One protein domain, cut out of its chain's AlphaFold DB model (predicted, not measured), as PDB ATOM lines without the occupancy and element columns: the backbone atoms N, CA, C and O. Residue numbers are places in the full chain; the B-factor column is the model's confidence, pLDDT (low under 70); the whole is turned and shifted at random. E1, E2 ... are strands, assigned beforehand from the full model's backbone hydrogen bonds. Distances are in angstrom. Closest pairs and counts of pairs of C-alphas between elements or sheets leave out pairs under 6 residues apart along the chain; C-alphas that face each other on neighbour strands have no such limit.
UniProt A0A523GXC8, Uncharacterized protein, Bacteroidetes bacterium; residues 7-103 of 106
ATOM      1  N   PHE A   7     -40.374  48.577  12.928       92.56
ATOM      2  CA  PHE A   7     -39.011  49.078  12.748       92.56
ATOM      3  C   PHE A   7     -38.012  47.917  12.745       92.56
ATOM      4  O   PHE A   7     -38.216  46.891  13.390       92.56
ATOM      5  N   SER A   8     -36.948  48.030  11.950       93.31
ATOM      6  CA  SER A   8     -35.920  46.990  11.818       93.31
ATOM      7  C   SER A   8     -34.598  47.606  11.359       93.31
ATOM      8  O   SER A   8     -34.606  48.483  10.494       93.31
ATOM      9  N   ASP A   9     -33.470  47.143  11.907       93.50
ATOM     10  CA  ASP A   9     -32.120  47.517  11.448       93.50
ATOM     11  C   ASP A   9     -31.639  46.638  10.283       93.50
ATOM     12  O   ASP A   9     -30.795  47.038   9.476       93.50
ATOM     13  N   LYS A  10     -32.223  45.445  10.170       94.00
ATOM     14  CA  LYS A  10     -32.017  44.473   9.105       94.00
ATOM     15  C   LYS A  10     -33.374  44.085   8.559       94.00
ATOM     16  O   LYS A  10     -34.279  43.757   9.315       94.00
ATOM     17  N   LEU A  11     -33.518  44.115   7.240       96.12
ATOM     18  CA  LEU A  11     -34.794  43.848   6.590       96.12
ATOM     19  C   LEU A  11     -34.577  43.144   5.255       96.12
ATOM     20  O   LEU A  11     -33.826  43.614   4.401       96.12
ATOM     21  N   THR A  12     -35.295  42.045   5.058       97.12
ATOM     22  CA  THR A  12     -35.479  41.404   3.759       97.12
ATOM     23  C   THR A  12     -36.940  41.529   3.367       97.12
ATOM     24  O   THR A  12     -37.834  41.246   4.161       97.12
ATOM     25  N   THR A  13     -37.194  41.938   2.126       97.31
ATOM     26  CA  THR A  13     -38.553  42.007   1.584       97.31
ATOM     27  C   THR A  13     -38.629  41.285   0.251       97.31
ATOM     28  O   THR A  13     -37.686  41.290  -0.539       97.31
ATOM     29  N   LEU A  14     -39.775  40.665  -0.001       98.00
ATOM     30  CA  LEU A  14     -40.130  40.075  -1.278       98.00
ATOM     31  C   LEU A  14     -41.450  40.685  -1.724       98.00
ATOM     32  O   LEU A  14     -42.427  40.691  -0.980       98.00
ATOM     33  N   GLN A  15     -41.494  41.163  -2.961       97.88
ATOM     34  CA  GLN A  15     -42.717  41.676  -3.553       97.88
ATOM     35  C   GLN A  15     -42.926  41.068  -4.930       97.88
ATOM     36  O   GLN A  15     -42.117  41.251  -5.839       97.88
ATOM     37  N   VAL A  16     -44.068  40.408  -5.100       98.19
ATOM     38  CA  VAL A  16     -44.504  39.867  -6.384       98.19
ATOM     39  C   VAL A  16     -45.712  40.662  -6.853       98.19
ATOM     40  O   VAL A  16     -46.674  40.854  -6.111       98.19
ATOM     41  N   LYS A  17     -45.658  41.139  -8.101       97.44
ATOM     42  CA  LYS A  17     -46.784  41.789  -8.774       97.44
ATOM     43  C   LYS A  17     -47.124  41.030 -10.049       97.44
ATOM     44  O   LYS A  17     -46.282  40.907 -10.933       97.44
ATOM     45  N   HIS A  18     -48.370  40.598 -10.180       97.81
ATOM     46  CA  HIS A  18     -48.892  40.022 -11.412       97.81
ATOM     47  C   HIS A  18     -49.939  40.962 -12.008       97.81
ATOM     48  O   HIS A  18     -51.022  41.135 -11.453       97.81
ATOM     49  N   SER A  19     -49.599  41.607 -13.124       96.75
ATOM     50  CA  SER A  19     -50.508  42.521 -13.819       96.75
ATOM     51  C   SER A  19     -51.234  41.781 -14.928       96.75
ATOM     52  O   SER A  19     -50.595  41.234 -15.828       96.75
ATOM     53  N   LEU A  20     -52.562  41.797 -14.889       96.81
ATOM     54  CA  LEU A  20     -53.357  41.286 -15.994       96.81
ATOM     55  C   LEU A  20     -53.276  42.229 -17.195       96.81
ATOM     56  O   LEU A  20     -52.979  43.424 -17.080       96.81
ATOM     57  N   ARG A  21     -53.614  41.695 -18.370       94.50
ATOM     58  CA  ARG A  21     -53.880  42.534 -19.538       94.50
ATOM     59  C   ARG A  21     -54.993  43.525 -19.195       94.50
ATOM     60  O   ARG A  21     -55.986  43.169 -18.568       94.50
ATOM     61  N   ARG A  22     -54.839  44.765 -19.659       93.50
ATOM     62  CA  ARG A  22     -55.846  45.812 -19.464       93.50
ATOM     63  C   ARG A  22     -57.186  45.394 -20.048       93.50
ATOM     64  O   ARG A  22     -57.250  44.916 -21.185       93.50
ATOM     65  N   PHE A  23     -58.242  45.661 -19.298       94.62
ATOM     66  CA  PHE A  23     -59.601  45.479 -19.776       94.62
ATOM     67  C   PHE A  23     -59.948  46.650 -20.688       94.62
ATOM     68  O   PHE A  23     -59.892  47.806 -20.277       94.62
ATOM     69  N   TYR A  24     -60.251  46.371 -21.952       93.75
ATOM     70  CA  TYR A  24     -60.588  47.420 -22.907       93.75
ATOM     71  C   TYR A  24     -62.091  47.697 -22.862       93.75
ATOM     72  O   TYR A  24     -62.875  46.920 -23.399       93.75
ATOM     73  N   PHE A  25     -62.480  48.818 -22.254       92.31
ATOM     74  CA  PHE A  25     -63.854  49.324 -22.322       92.31
ATOM     75  C   PHE A  25     -63.968  50.487 -23.315       92.31
ATOM     76  O   PHE A  25     -64.916  50.560 -24.089       92.31
ATOM     77  N   SER A  26     -62.990  51.402 -23.328       91.31
ATOM     78  CA  SER A  26     -62.911  52.490 -24.311       91.31
ATOM     79  C   SER A  26     -61.472  52.988 -24.505       91.31
ATOM     80  O   SER A  26     -60.536  52.528 -23.851       91.31
ATOM     81  N   ARG A  27     -61.262  53.978 -25.384       86.12
ATOM     82  CA  ARG A  27     -59.949  54.636 -25.534       86.12
ATOM     83  C   ARG A  27     -59.489  55.360 -24.261       86.12
ATOM     84  O   ARG A  27     -58.288  55.475 -24.044       86.12
ATOM     85  N   LYS A  28     -60.428  55.859 -23.448       85.50
ATOM     86  CA  LYS A  28     -60.145  56.636 -22.227       85.50
ATOM     87  C   LYS A  28     -60.203  55.793 -20.949       85.50
ATOM     88  O   LYS A  28     -59.612  56.191 -19.954       85.50
ATOM     89  N   PHE A  29     -60.885  54.645 -20.981       90.56
ATOM     90  CA  PHE A  29     -61.076  53.764 -19.829       90.56
ATOM     91  C   PHE A  29     -60.544  52.363 -20.136       90.56
ATOM     92  O   PHE A  29     -61.168  51.584 -20.862       90.56
ATOM     93  N   GLN A  30     -59.347  52.082 -19.617       93.00
ATOM     94  CA  GLN A  30     -58.635  50.814 -19.794       93.00
ATOM     95  C   GLN A  30     -58.019  50.372 -18.462       93.00
ATOM     96  O   GLN A  30     -56.790  50.445 -18.306       93.00
ATOM     97  N   PRO A  31     -58.855  49.992 -17.479       94.50
ATOM     98  CA  PRO A  31     -58.383  49.633 -16.161       94.50
ATOM     99  C   PRO A  31     -57.469  48.409 -16.213       94.50
ATOM    100  O   PRO A  31     -57.590  47.519 -17.061       94.50
ATOM    101  N   GLU A  32     -56.528  48.391 -15.283       95.38
ATOM    102  CA  GLU A  32     -55.488  47.380 -15.158       95.38
ATOM    103  C   GLU A  32     -55.556  46.803 -13.749       95.38
ATOM    104  O   GLU A  32     -55.258  47.510 -12.784       95.38
ATOM    105  N   LEU A  33     -55.972  45.541 -13.642       96.75
ATOM    106  CA  LEU A  33     -55.988  44.820 -12.375       96.75
ATOM    107  C   LEU A  33     -54.621  44.180 -12.132       96.75
ATOM    108  O   LEU A  33     -54.072  43.503 -13.007       96.75
ATOM    109  N   VAL A  34     -54.080  44.402 -10.940       97.62
ATOM    110  CA  VAL A  34     -52.789  43.875 -10.508       97.62
ATOM    111  C   VAL A  34     -52.968  43.148  -9.186       97.62
ATOM    112  O   VAL A  34     -53.456  43.728  -8.218       97.62
ATOM    113  N   PHE A  35     -52.535  41.895  -9.146       98.25
ATOM    114  CA  PHE A  35     -52.410  41.121  -7.917       98.25
ATOM    115  C   PHE A  35     -51.044  41.361  -7.306       98.25
ATOM    116  O   PHE A  35     -50.037  41.421  -8.019       98.25
ATOM    117  N   ILE A  36     -51.007  41.494  -5.988       98.12
ATOM    118  CA  ILE A  36     -49.786  41.758  -5.246       98.12
ATOM    119  C   ILE A  36     -49.736  40.827  -4.064       98.12
ATOM    120  O   ILE A  36     -50.714  40.699  -3.340       98.12
ATOM    121  N   THR A  37     -48.577  40.243  -3.833       98.06
ATOM    122  CA  THR A  37     -48.254  39.664  -2.538       98.06
ATOM    123  C   THR A  37     -46.919  40.230  -2.085       98.06
ATOM    124  O   THR A  37     -46.016  40.453  -2.906       98.06
ATOM    125  N   ARG A  38     -46.835  40.575  -0.803       97.50
ATOM    126  CA  ARG A  38     -45.614  41.076  -0.187       97.50
ATOM    127  C   ARG A  38     -45.326  40.274   1.060       97.50
ATOM    128  O   ARG A  38     -46.228  39.969   1.835       97.50
ATOM    129  N   HIS A  39     -44.047  40.008   1.243       97.56
ATOM    130  CA  HIS A  39     -43.524  39.378   2.429       97.56
ATOM    131  C   HIS A  39     -42.349  40.183   2.957       97.56
ATOM    132  O   HIS A  39     -41.586  40.759   2.173       97.56
ATOM    133  N   ALA A  40     -42.205  40.227   4.272       97.00
ATOM    134  CA  ALA A  40     -41.085  40.881   4.922       97.00
ATOM    135  C   ALA A  40     -40.640  40.076   6.141       97.00
ATOM    136  O   ALA A  40     -41.452  39.439   6.803       97.00
ATOM    137  N   TRP A  41     -39.345  40.114   6.413       96.94
ATOM    138  CA  TRP A  41     -38.747  39.586   7.630       96.94
ATOM    139  C   TRP A  41     -37.586  40.500   7.995       96.94
ATOM    140  O   TRP A  41     -36.770  40.841   7.131       96.94
ATOM    141  N   GLY A  42     -37.538  40.936   9.244       95.50
ATOM    142  CA  GLY A  42     -36.483  41.774   9.765       95.50
ATOM    143  C   GLY A  42     -36.005  41.349  11.144       95.50
ATOM    144  O   GLY A  42     -36.273  40.257  11.632       95.50
ATOM    145  N   ASP A  43     -35.212  42.230  11.723       94.88
ATOM    146  CA  ASP A  43     -34.669  42.135  13.069       94.88
ATOM    147  C   ASP A  43     -34.281  43.553  13.511       94.88
ATOM    148  O   ASP A  43     -34.100  44.445  12.672       94.88
ATOM    149  N   LEU A  44     -34.162  43.772  14.815       94.50
ATOM    150  CA  LEU A  44     -33.722  45.041  15.385       94.50
ATOM    151  C   LEU A  44     -32.834  44.772  16.593       94.50
ATOM    152  O   LEU A  44     -33.275  44.194  17.586       94.50
ATOM    153  N   LYS A  45     -31.579  45.220  16.531       93.12
ATOM    154  CA  LYS A  45     -30.704  45.209  17.703       93.12
ATOM    155  C   LYS A  45     -31.002  46.397  18.609       93.12
ATOM    156  O   LYS A  45     -31.247  47.496  18.122       93.12
ATOM    157  N   ASN A  46     -30.893  46.163  19.912       91.94
ATOM    158  CA  ASN A  46     -31.057  47.152  20.975       91.94
ATOM    159  C   ASN A  46     -32.344  48.007  20.858       91.94
ATOM    160  O   ASN A  46     -32.264  49.239  20.838       91.94
ATOM    161  N   PRO A  47     -33.545  47.403  20.758       88.12
ATOM    162  CA  PRO A  47     -34.800  48.163  20.720       88.12
ATOM    163  C   PRO A  47     -34.962  49.125  21.915       88.12
ATOM    164  O   PRO A  47     -35.592  50.170  21.781       88.12
ATOM    165  N   GLU A  48     -34.357  48.811  23.062       87.12
ATOM    166  CA  GLU A  48     -34.350  49.622  24.281       87.12
ATOM    167  C   GLU A  48     -33.650  50.984  24.148       87.12
ATOM    168  O   GLU A  48     -33.960  51.899  24.914       87.12
ATOM    169  N   ASP A  49     -32.751  51.149  23.171       90.31
ATOM    170  CA  ASP A  49     -32.064  52.424  22.921       90.31
ATOM    171  C   ASP A  49     -33.037  53.492  22.365       90.31
ATOM    172  O   ASP A  49     -32.760  54.696  22.402       90.31
ATOM    173  N   HIS A  50     -34.209  53.070  21.877       85.56
ATOM    174  CA  HIS A  50     -35.247  53.926  21.308       85.56
ATOM    175  C   HIS A  50     -36.296  54.316  22.361       85.56
ATOM    176  O   HIS A  50     -37.386  53.753  22.444       85.56
ATOM    177  N   LEU A  51     -35.980  55.327  23.174       82.25
ATOM    178  CA  LEU A  51     -36.875  55.807  24.231       82.25
ATOM    179  C   LEU A  51     -38.044  56.651  23.691       82.25
ATOM    180  O   LEU A  51     -37.863  57.532  22.850       82.25
ATOM    181  N   GLY A  52     -39.236  56.451  24.261       81.81
ATOM    182  CA  GLY A  52     -40.403  57.316  24.038       81.81
ATOM    183  C   GLY A  52     -41.193  57.045  22.755       81.81
ATOM    184  O   GLY A  52     -42.066  57.843  22.413       81.81
ATOM    185  N   VAL A  53     -40.912  55.940  22.060       83.75
ATOM    186  CA  VAL A  53     -41.667  55.483  20.887       83.75
ATOM    187  C   VAL A  53     -42.135  54.056  21.144       83.75
ATOM    188  O   VAL A  53     -41.325  53.206  21.498       83.75
ATOM    189  N   ASP A  54     -43.431  53.806  20.979       84.56
ATOM    190  CA  ASP A  54     -43.992  52.455  21.019       84.56
ATOM    191  C   ASP A  54     -44.012  51.889  19.596       84.56
ATOM    192  O   ASP A  54     -44.553  52.522  18.684       84.56
ATOM    193  N   PHE A  55     -43.354  50.752  19.387       89.88
ATOM    194  CA  PHE A  55     -43.231  50.129  18.077       89.88
ATOM    195  C   PHE A  55     -42.982  48.625  18.167       89.88
ATOM    196  O   PHE A  55     -42.437  48.118  19.145       89.88
ATOM    197  N   ASN A  56     -43.314  47.923  17.086       91.06
ATOM    198  CA  ASN A  56     -43.025  46.506  16.928       91.06
ATOM    199  C   ASN A  56     -41.788  46.289  16.046       91.06
ATOM    200  O   ASN A  56     -41.396  47.147  15.252       91.06
ATOM    201  N   THR A  57     -41.185  45.107  16.148       92.25
ATOM    202  CA  THR A  57     -40.123  44.647  15.238       92.25
ATOM    203  C   THR A  57     -40.677  43.553  14.326       92.25
ATOM    204  O   THR A  57     -41.601  42.844  14.710       92.25
ATOM    205  N   LEU A  58     -40.148  43.428  13.104       93.00
ATOM    206  CA  LEU A  58     -40.501  42.351  12.162       93.00
ATOM    207  C   LEU A  58     -39.733  41.051  12.457       93.00
ATOM    208  O   LEU A  58     -39.105  40.498  11.561       93.00
ATOM    209  N   ASP A  59     -39.736  40.601  13.708       92.75
ATOM    210  CA  ASP A  59     -39.053  39.390  14.182       92.75
ATOM    211  C   ASP A  59     -39.622  38.073  13.613       92.75
ATOM    212  O   ASP A  59     -38.899  37.083  13.487       92.75
ATOM    213  N   GLU A  60     -40.879  38.092  13.180       94.50
ATOM    214  CA  GLU A  60     -41.604  37.019  12.505       94.50
ATOM    215  C   GLU A  60     -41.879  37.351  11.026       94.50
ATOM    216  O   GLU A  60     -41.692  38.468  10.532       94.50
ATOM    217  N   PHE A  61     -42.361  36.360  10.272       94.81
ATOM    218  CA  PHE A  61     -42.640  36.535   8.847       94.81
ATOM    219  C   PHE A  61     -43.924  37.345   8.605       94.81
ATOM    220  O   PHE A  61     -45.045  36.859   8.785       94.81
ATOM    221  N   TYR A  62     -43.778  38.570   8.110       96.81
ATOM    222  CA  TYR A  62     -44.892  39.416   7.696       96.81
ATOM    223  C   TYR A  62     -45.387  39.043   6.304       96.81
ATOM    224  O   TYR A  62     -44.596  38.857   5.379       96.81
ATOM    225  N   SER A  63     -46.708  38.961   6.140       97.50
ATOM    226  CA  SER A  63     -47.347  38.645   4.865       97.50
ATOM    227  C   SER A  63     -48.576  39.509   4.613       97.50
ATOM    228  O   SER A  63     -49.452  39.658   5.464       97.50
ATOM    229  N   GLU A  64     -48.671  40.029   3.394       97.50
ATOM    230  CA  GLU A  64     -49.861  40.712   2.902       97.50
ATOM    231  C   GLU A  64     -50.155  40.342   1.449       97.50
ATOM    232  O   GLU A  64     -49.267  40.059   0.641       97.50
ATOM    233  N   THR A  65     -51.436  40.380   1.099       98.00
ATOM    234  CA  THR A  65     -51.901  40.274  -0.282       98.00
ATOM    235  C   THR A  65     -52.753  41.486  -0.605       98.00
ATOM    236  O   THR A  65     -53.499  41.979   0.234       98.00
ATOM    237  N   GLY A  66     -52.642  41.989  -1.826       97.56
ATOM    238  CA  GLY A  66     -53.372  43.158  -2.269       97.56
ATOM    239  C   GLY A  66     -53.813  43.088  -3.717       97.56
ATOM    240  O   GLY A  66     -53.316  42.302  -4.525       97.56
ATOM    241  N   LEU A  67     -54.760  43.962  -4.025       97.81
ATOM    242  CA  LEU A  67     -55.291  44.200  -5.353       97.81
ATOM    243  C   LEU A  67     -55.124  45.683  -5.666       97.81
ATOM    244  O   LEU A  67     -55.550  46.535  -4.887       97.81
ATOM    245  N   GLU A  68     -54.534  45.997  -6.815       97.12
ATOM    246  CA  GLU A  68     -54.555  47.346  -7.376       97.12
ATOM    247  C   GLU A  68     -55.445  47.365  -8.620       97.12
ATOM    248  O   GLU A  68     -55.249  46.579  -9.547       97.12
ATOM    249  N   LEU A  69     -56.377  48.311  -8.676       96.44
ATOM    250  CA  LEU A  69     -57.104  48.677  -9.883       96.44
ATOM    251  C   LEU A  69     -56.571  50.021 -10.374       96.44
ATOM    252  O   LEU A  69     -56.906  51.080  -9.847       96.44
ATOM    253  N   ASN A  70     -55.710  49.977 -11.382       94.44
ATOM    254  CA  ASN A  70     -55.036  51.152 -11.919       94.44
ATOM    255  C   ASN A  70     -55.755  51.701 -13.161       94.44
ATOM    256  O   ASN A  70     -56.503  50.983 -13.823       94.44
ATOM    257  N   ARG A  71     -55.453  52.957 -13.530       89.44
ATOM    258  CA  ARG A  71     -55.943  53.625 -14.758       89.44
ATOM    259  C   ARG A  71     -57.472  53.740 -14.822       89.44
ATOM    260  O   ARG A  71     -58.057  53.640 -15.900       89.44
ATOM    261  N   ILE A  72     -58.100  53.972 -13.674       89.12
ATOM    262  CA  ILE A  72     -59.541  54.196 -13.566       89.12
ATOM    263  C   ILE A  72     -59.898  55.554 -14.187       89.12
ATOM    264  O   ILE A  72     -60.810  55.642 -15.001       89.12
ATOM    265  N   LEU A  73     -59.144  56.609 -13.854       86.44
ATOM    266  CA  LEU A  73     -59.371  57.962 -14.368       86.44
ATOM    267  C   LEU A  73     -58.039  58.713 -14.491       86.44
ATOM    268  O   LEU A  73     -57.340  58.862 -13.501       86.44
ATOM    269  N   PHE A  74     -57.646  59.157 -15.691       82.19
ATOM    270  CA  PHE A  74     -56.410  59.935 -15.944       82.19
ATOM    271  C   PHE A  74     -55.098  59.358 -15.356       82.19
ATOM    272  O   PHE A  74     -54.129  60.085 -15.179       82.19
ATOM    273  N   GLY A  75     -55.045  58.053 -15.071       85.50
ATOM    274  CA  GLY A  75     -53.893  57.396 -14.434       85.50
ATOM    275  C   GLY A  75     -54.062  57.124 -12.936       85.50
ATOM    276  O   GLY A  75     -53.311  56.310 -12.400       85.50
ATOM    277  N   PHE A  76     -55.076  57.701 -12.285       93.50
ATOM    278  CA  PHE A  76     -55.461  57.345 -10.920       93.50
ATOM    279  C   PHE A  76     -55.950  55.900 -10.829       93.50
ATOM    280  O   PHE A  76     -56.524  55.343 -11.773       93.50
ATOM    281  N   GLY A  77     -55.722  55.305  -9.670       94.31
ATOM    282  CA  GLY A  77     -56.144  53.969  -9.310       94.31
ATOM    283  C   GLY A  77     -56.379  53.844  -7.814       94.31
ATOM    284  O   GLY A  77     -56.180  54.787  -7.046       94.31
ATOM    285  N   LEU A  78     -56.819  52.657  -7.423       96.75
ATOM    286  CA  LEU A  78     -57.076  52.275  -6.043       96.75
ATOM    287  C   LEU A  78     -56.290  51.012  -5.721       96.75
ATOM    288  O   LEU A  78     -56.155  50.131  -6.568       96.75
ATOM    289  N   SER A  79     -55.805  50.911  -4.493       96.38
ATOM    290  CA  SER A  79     -55.169  49.717  -3.954       96.38
ATOM    291  C   SER A  79     -55.841  49.339  -2.651       96.38
ATOM    292  O   SER A  79     -56.017  50.184  -1.775       96.38
ATOM    293  N   VAL A  80     -56.132  48.055  -2.505       97.38
ATOM    294  CA  VAL A  80     -56.475  47.435  -1.227       97.38
ATOM    295  C   VAL A  80     -55.423  46.391  -0.894       97.38
ATOM    296  O   VAL A  80     -54.910  45.728  -1.795       97.38
ATOM    297  N   ALA A  81     -55.083  46.251   0.377       97.56
ATOM    298  CA  ALA A  81     -54.258  45.153   0.857       97.56
ATOM    299  C   ALA A  81     -54.809  44.621   2.175       97.56
ATOM    300  O   ALA A  81     -55.430  45.361   2.935       97.56
ATOM    301  N   TYR A  82     -54.580  43.337   2.410       97.69
ATOM    302  CA  TYR A  82     -54.969  42.609   3.599       97.69
ATOM    303  C   TYR A  82     -53.751  41.867   4.145       97.69
ATOM    304  O   TYR A  82     -53.115  41.101   3.410       97.69
ATOM    305  N   ARG A  83     -53.418  42.107   5.415       96.56
ATOM    306  CA  ARG A  83     -52.359  41.375   6.123       96.56
ATOM    307  C   ARG A  83     -52.901  40.101   6.765       96.56
ATOM    308  O   ARG A  83     -54.054  40.050   7.183       96.56
ATOM    309  N   TYR A  84     -52.057  39.083   6.850       96.38
ATOM    310  CA  TYR A  84     -52.378  37.793   7.457       96.38
ATOM    311  C   TYR A  84     -51.113  37.136   8.025       96.38
ATOM    312  O   TYR A  84     -49.994  37.550   7.726       96.38
ATOM    313  N   GLY A  85     -51.288  36.082   8.824       95.56
ATOM    314  CA  GLY A  85     -50.180  35.368   9.464       95.56
ATOM    315  C   GLY A  85     -49.864  35.919  10.854       95.56
ATOM    316  O   GLY A  85     -50.780  36.289  11.583       95.56
ATOM    317  N   PHE A  86     -48.579  35.954  11.216       95.38
ATOM    318  CA  PHE A  86     -48.110  36.258  12.576       95.38
ATOM    319  C   PHE A  86     -48.546  37.630  13.104       95.38
ATOM    320  O   PHE A  86     -48.822  37.767  14.289       95.38
ATOM    321  N   TYR A  87     -48.688  38.617  12.218       95.25
ATOM    322  CA  TYR A  87     -49.091  39.985  12.569       95.25
ATOM    323  C   TYR A  87     -50.574  40.278  12.292       95.25
ATOM    324  O   TYR A  87     -50.941  41.412  11.976       95.25
ATOM    325  N   TYR A  88     -51.433  39.257  12.346       94.38
ATOM    326  CA  TYR A  88     -52.884  39.435  12.265       94.38
ATOM    327  C   TYR A  88     -53.416  40.119  13.532       94.38
ATOM    328  O   TYR A  88     -53.133  39.678  14.645       94.38
ATOM    329  N   LEU A  89     -54.228  41.164  13.365       95.38
ATOM    330  CA  LEU A  89     -54.909  41.831  14.478       95.38
ATOM    331  C   LEU A  89     -56.320  41.280  14.708       95.38
ATOM    332  O   LEU A  89     -56.950  40.859  13.743       95.38
ATOM    333  N   PRO A  90     -56.852  41.318  15.944       95.44
ATOM    334  CA  PRO A  90     -58.176  40.774  16.256       95.44
ATOM    335  C   PRO A  90     -59.290  41.331  15.365       95.44
ATOM    336  O   PRO A  90     -60.122  40.570  14.866       95.44
ATOM    337  N   ASP A  91     -59.255  42.641  15.115       96.38
ATOM    338  CA  ASP A  91     -60.255  43.334  14.321       96.38
ATOM    339  C   ASP A  91     -59.926  43.266  12.827       96.38
ATOM    340  O   ASP A  91     -58.859  43.668  12.354       96.38
ATOM    341  N   PHE A  92     -60.874  42.752  12.044       94.56
ATOM    342  CA  PHE A  92     -60.707  42.544  10.604       94.56
ATOM    343  C   PHE A  92     -60.334  43.834   9.858       94.56
ATOM    344  O   PHE A  92     -59.468  43.825   8.982       94.56
ATOM    345  N   GLU A  93     -60.966  44.947  10.227       95.06
ATOM    346  CA  GLU A  93     -60.768  46.257   9.600       95.06
ATOM    347  C   GLU A  93     -59.335  46.764   9.788       95.06
ATOM    348  O   GLU A  93     -58.729  47.311   8.861       95.06
ATOM    349  N   ASP A  94     -58.727  46.460  10.936       95.69
ATOM    350  CA  ASP A  94     -57.342  46.812  11.207       95.69
ATOM    351  C   ASP A  94     -56.349  45.987  10.385       95.69
ATOM    352  O   ASP A  94     -55.181  46.363  10.269       95.69
ATOM    353  N   ASN A  95     -56.780  44.910   9.735       96.81
ATOM    354  CA  ASN A  95     -55.951  44.144   8.809       96.81
ATOM    355  C   ASN A  95     -56.058  44.617   7.358       96.81
ATOM    356  O   ASN A  95     -55.294  44.152   6.514       96.81
ATOM    357  N   ILE A  96     -56.947  45.568   7.063       96.56
ATOM    358  CA  ILE A  96     -57.102  46.149   5.729       96.56
ATOM    359  C   ILE A  96     -56.333  47.472   5.634       96.56
ATOM    360  O   ILE A  96     -56.261  48.264   6.579       96.56
ATOM    361  N   SER A  97     -55.752  47.733   4.466       95.69
ATOM    362  CA  SER A  97     -55.310  49.068   4.069       95.69
ATOM    363  C   SER A  97     -55.888  49.459   2.718       95.69
ATOM    364  O   SER A  97     -56.018  48.637   1.810       95.69
ATOM    365  N   PHE A  98     -56.203  50.744   2.588       95.38
ATOM    366  CA  PHE A  98     -56.673  51.364   1.357       95.38
ATOM    367  C   PHE A  98     -55.719  52.489   0.957       95.38
ATOM    368  O   PHE A  98     -55.305  53.287   1.798       95.38
ATOM    369  N   LYS A  99     -55.347  52.553  -0.324       94.56
ATOM    370  CA  LYS A  99     -54.436  53.574  -0.859       94.56
ATOM    371  C   LYS A  99     -54.912  54.062  -2.222       94.56
ATOM    372  O   LYS A  99     -55.315  53.265  -3.069       94.56
ATOM    373  N   PHE A 100     -54.785  55.363  -2.464       94.44
ATOM    374  CA  PHE A 100     -54.885  55.924  -3.811       94.44
ATOM    375  C   PHE A 100     -53.559  55.731  -4.541       94.44
ATOM    376  O   PHE A 100     -52.489  55.965  -3.979       94.44
ATOM    377  N   THR A 101     -53.622  55.311  -5.800       91.56
ATOM    378  CA  THR A 101     -52.448  55.161  -6.661       91.56
ATOM    379  C   THR A 101     -52.534  56.129  -7.831       91.56
ATOM    380  O   THR A 101     -53.616  56.521  -8.268       91.56
ATOM    381  N   PHE A 102     -51.381  56.518  -8.367       91.69
ATOM    382  CA  PHE A 102     -51.308  57.313  -9.583       91.69
ATOM    383  C   PHE A 102     -50.187  56.780 -10.469       91.69
ATOM    384  O   PHE A 102     -49.016  56.792 -10.091       91.69
ATOM    385  N   LYS A 103     -50.547  56.286 -11.656       84.44
ATOM    386  CA  LYS A 103     -49.585  55.917 -12.695       84.44
ATOM    387  C   LYS A 103     -49.405  57.095 -13.638       84.44
ATOM    388  O   LYS A 103     -50.191  57.270 -14.572       84.44
TER     389      LYS A 103
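AT A GLANCE: This is residues 7 to 103 of the 106 residues of an uncharacterized protein of Bacteroidetes bacterium (UniProt A0A523GXC8). This is one long, twisted and curled antiparallel sheet of five strands, E1 to E5, side by side in the order in which the chain makes them, with a long loop at each end of the E1, E2 hairpin: residues 20 to 31 at one end and residues 44 to 61 at the other. The sheet does not close on itself, for its edge strands E1 and E5 are apart, and of the second loop residues 48 to 54 stick out free. The printed part has 97 residues, with five named strands and no named helix, so its class is all strand. The sheet's order is E1, E2, E3, E4, E5, a meander, each strand the antiparallel neighbour of the one before. The whole is loose, with a radius of gyration of the C-alphas of 17.2 A, and its outline is a rod that spans 56 by 24 by 22 A.

IN THESE COORDINATES: Begin at Phe 7 and go on to C-alpha 10 at (-32.017, 44.473, 9.105), where E1 starts; it covers residues 10 to 19 and measures 29.5 A from first to last C-alpha. Pass over residues 20 to 31 and you reach E2, residues 32 to 43, which runs 35.5 A to C-alpha 43 at (-34.669, 42.135, 13.069). After residues 44 to 61 look for E3, residues 62 to 73, 32.3 A long. E4 follows at residues 76 to 85, 30.4 A long. E5, residues 96 to 102, is 19.8 A long and ends at C-alpha 102, at (-51.308, 57.313, -9.583).

HOW THE PARTS SIT: Start with E1, an edge strand, and its neighbour E2: they form a hairpin, antiparallel, with 168 degrees between their directions. Look at Leu 11 and Gly 42, whose C-alphas face each other at 4.2 A; N 12 and O 41 are within hydrogen-bond range at 2.8 A, and so are N 37 and O 16 at 3.0 A. Next, E2 and E3 are a hairpin too, antiparallel at 150 degrees; the C-alphas of Thr 37 and Thr 65 face each other at 4.3 A, and N 34 and O 68 are 2.8 A apart. E3 and E4 form a hairpin at 166 degrees, antiparallel; the C-alphas of Gly 66 and Ala 81 face each other at 3.8 A, with N 67 and O 80 at 2.8 A and N 76 and O 73 at 2.8 A. The last hairpin is E4 and E5, antiparallel at 152 degrees; the C-alphas of Phe 76 and Phe 102 face each other at 4.4 A, and N 79 and O 99 are 2.8 A apart. E5 is the other edge strand, and E2, E3 and E4 are inner strands. The closest C-alphas of E3 and E5 are those of Asn 70 and Thr 101, 7.1 A apart. E1 is apart from E4 and from E5, and E2 is apart from E5. From edge to edge the strands' lines turn by 67 degrees and the way across the sheet turns by 88 degrees; its C-alphas lie up to 9.3 A off the best plane through them.

THE WHOLE: The two C-alphas farthest apart are those of Ser 26 and Glu 48, 56.4 A, one in each of the two long links. These long links join E1 to E2 with 12 residues and E2 to E3 with 18. The link from E3 to E4 is tight, with 2 residues, and that from E4 to E5 is short, with 10. The first and last printed C-alphas, of Phe 7 and Lys 103, are 28.4 A apart. The printed part has no cut. The mean pLDDT of the printed part is 93.8, and no printed residue is under 70.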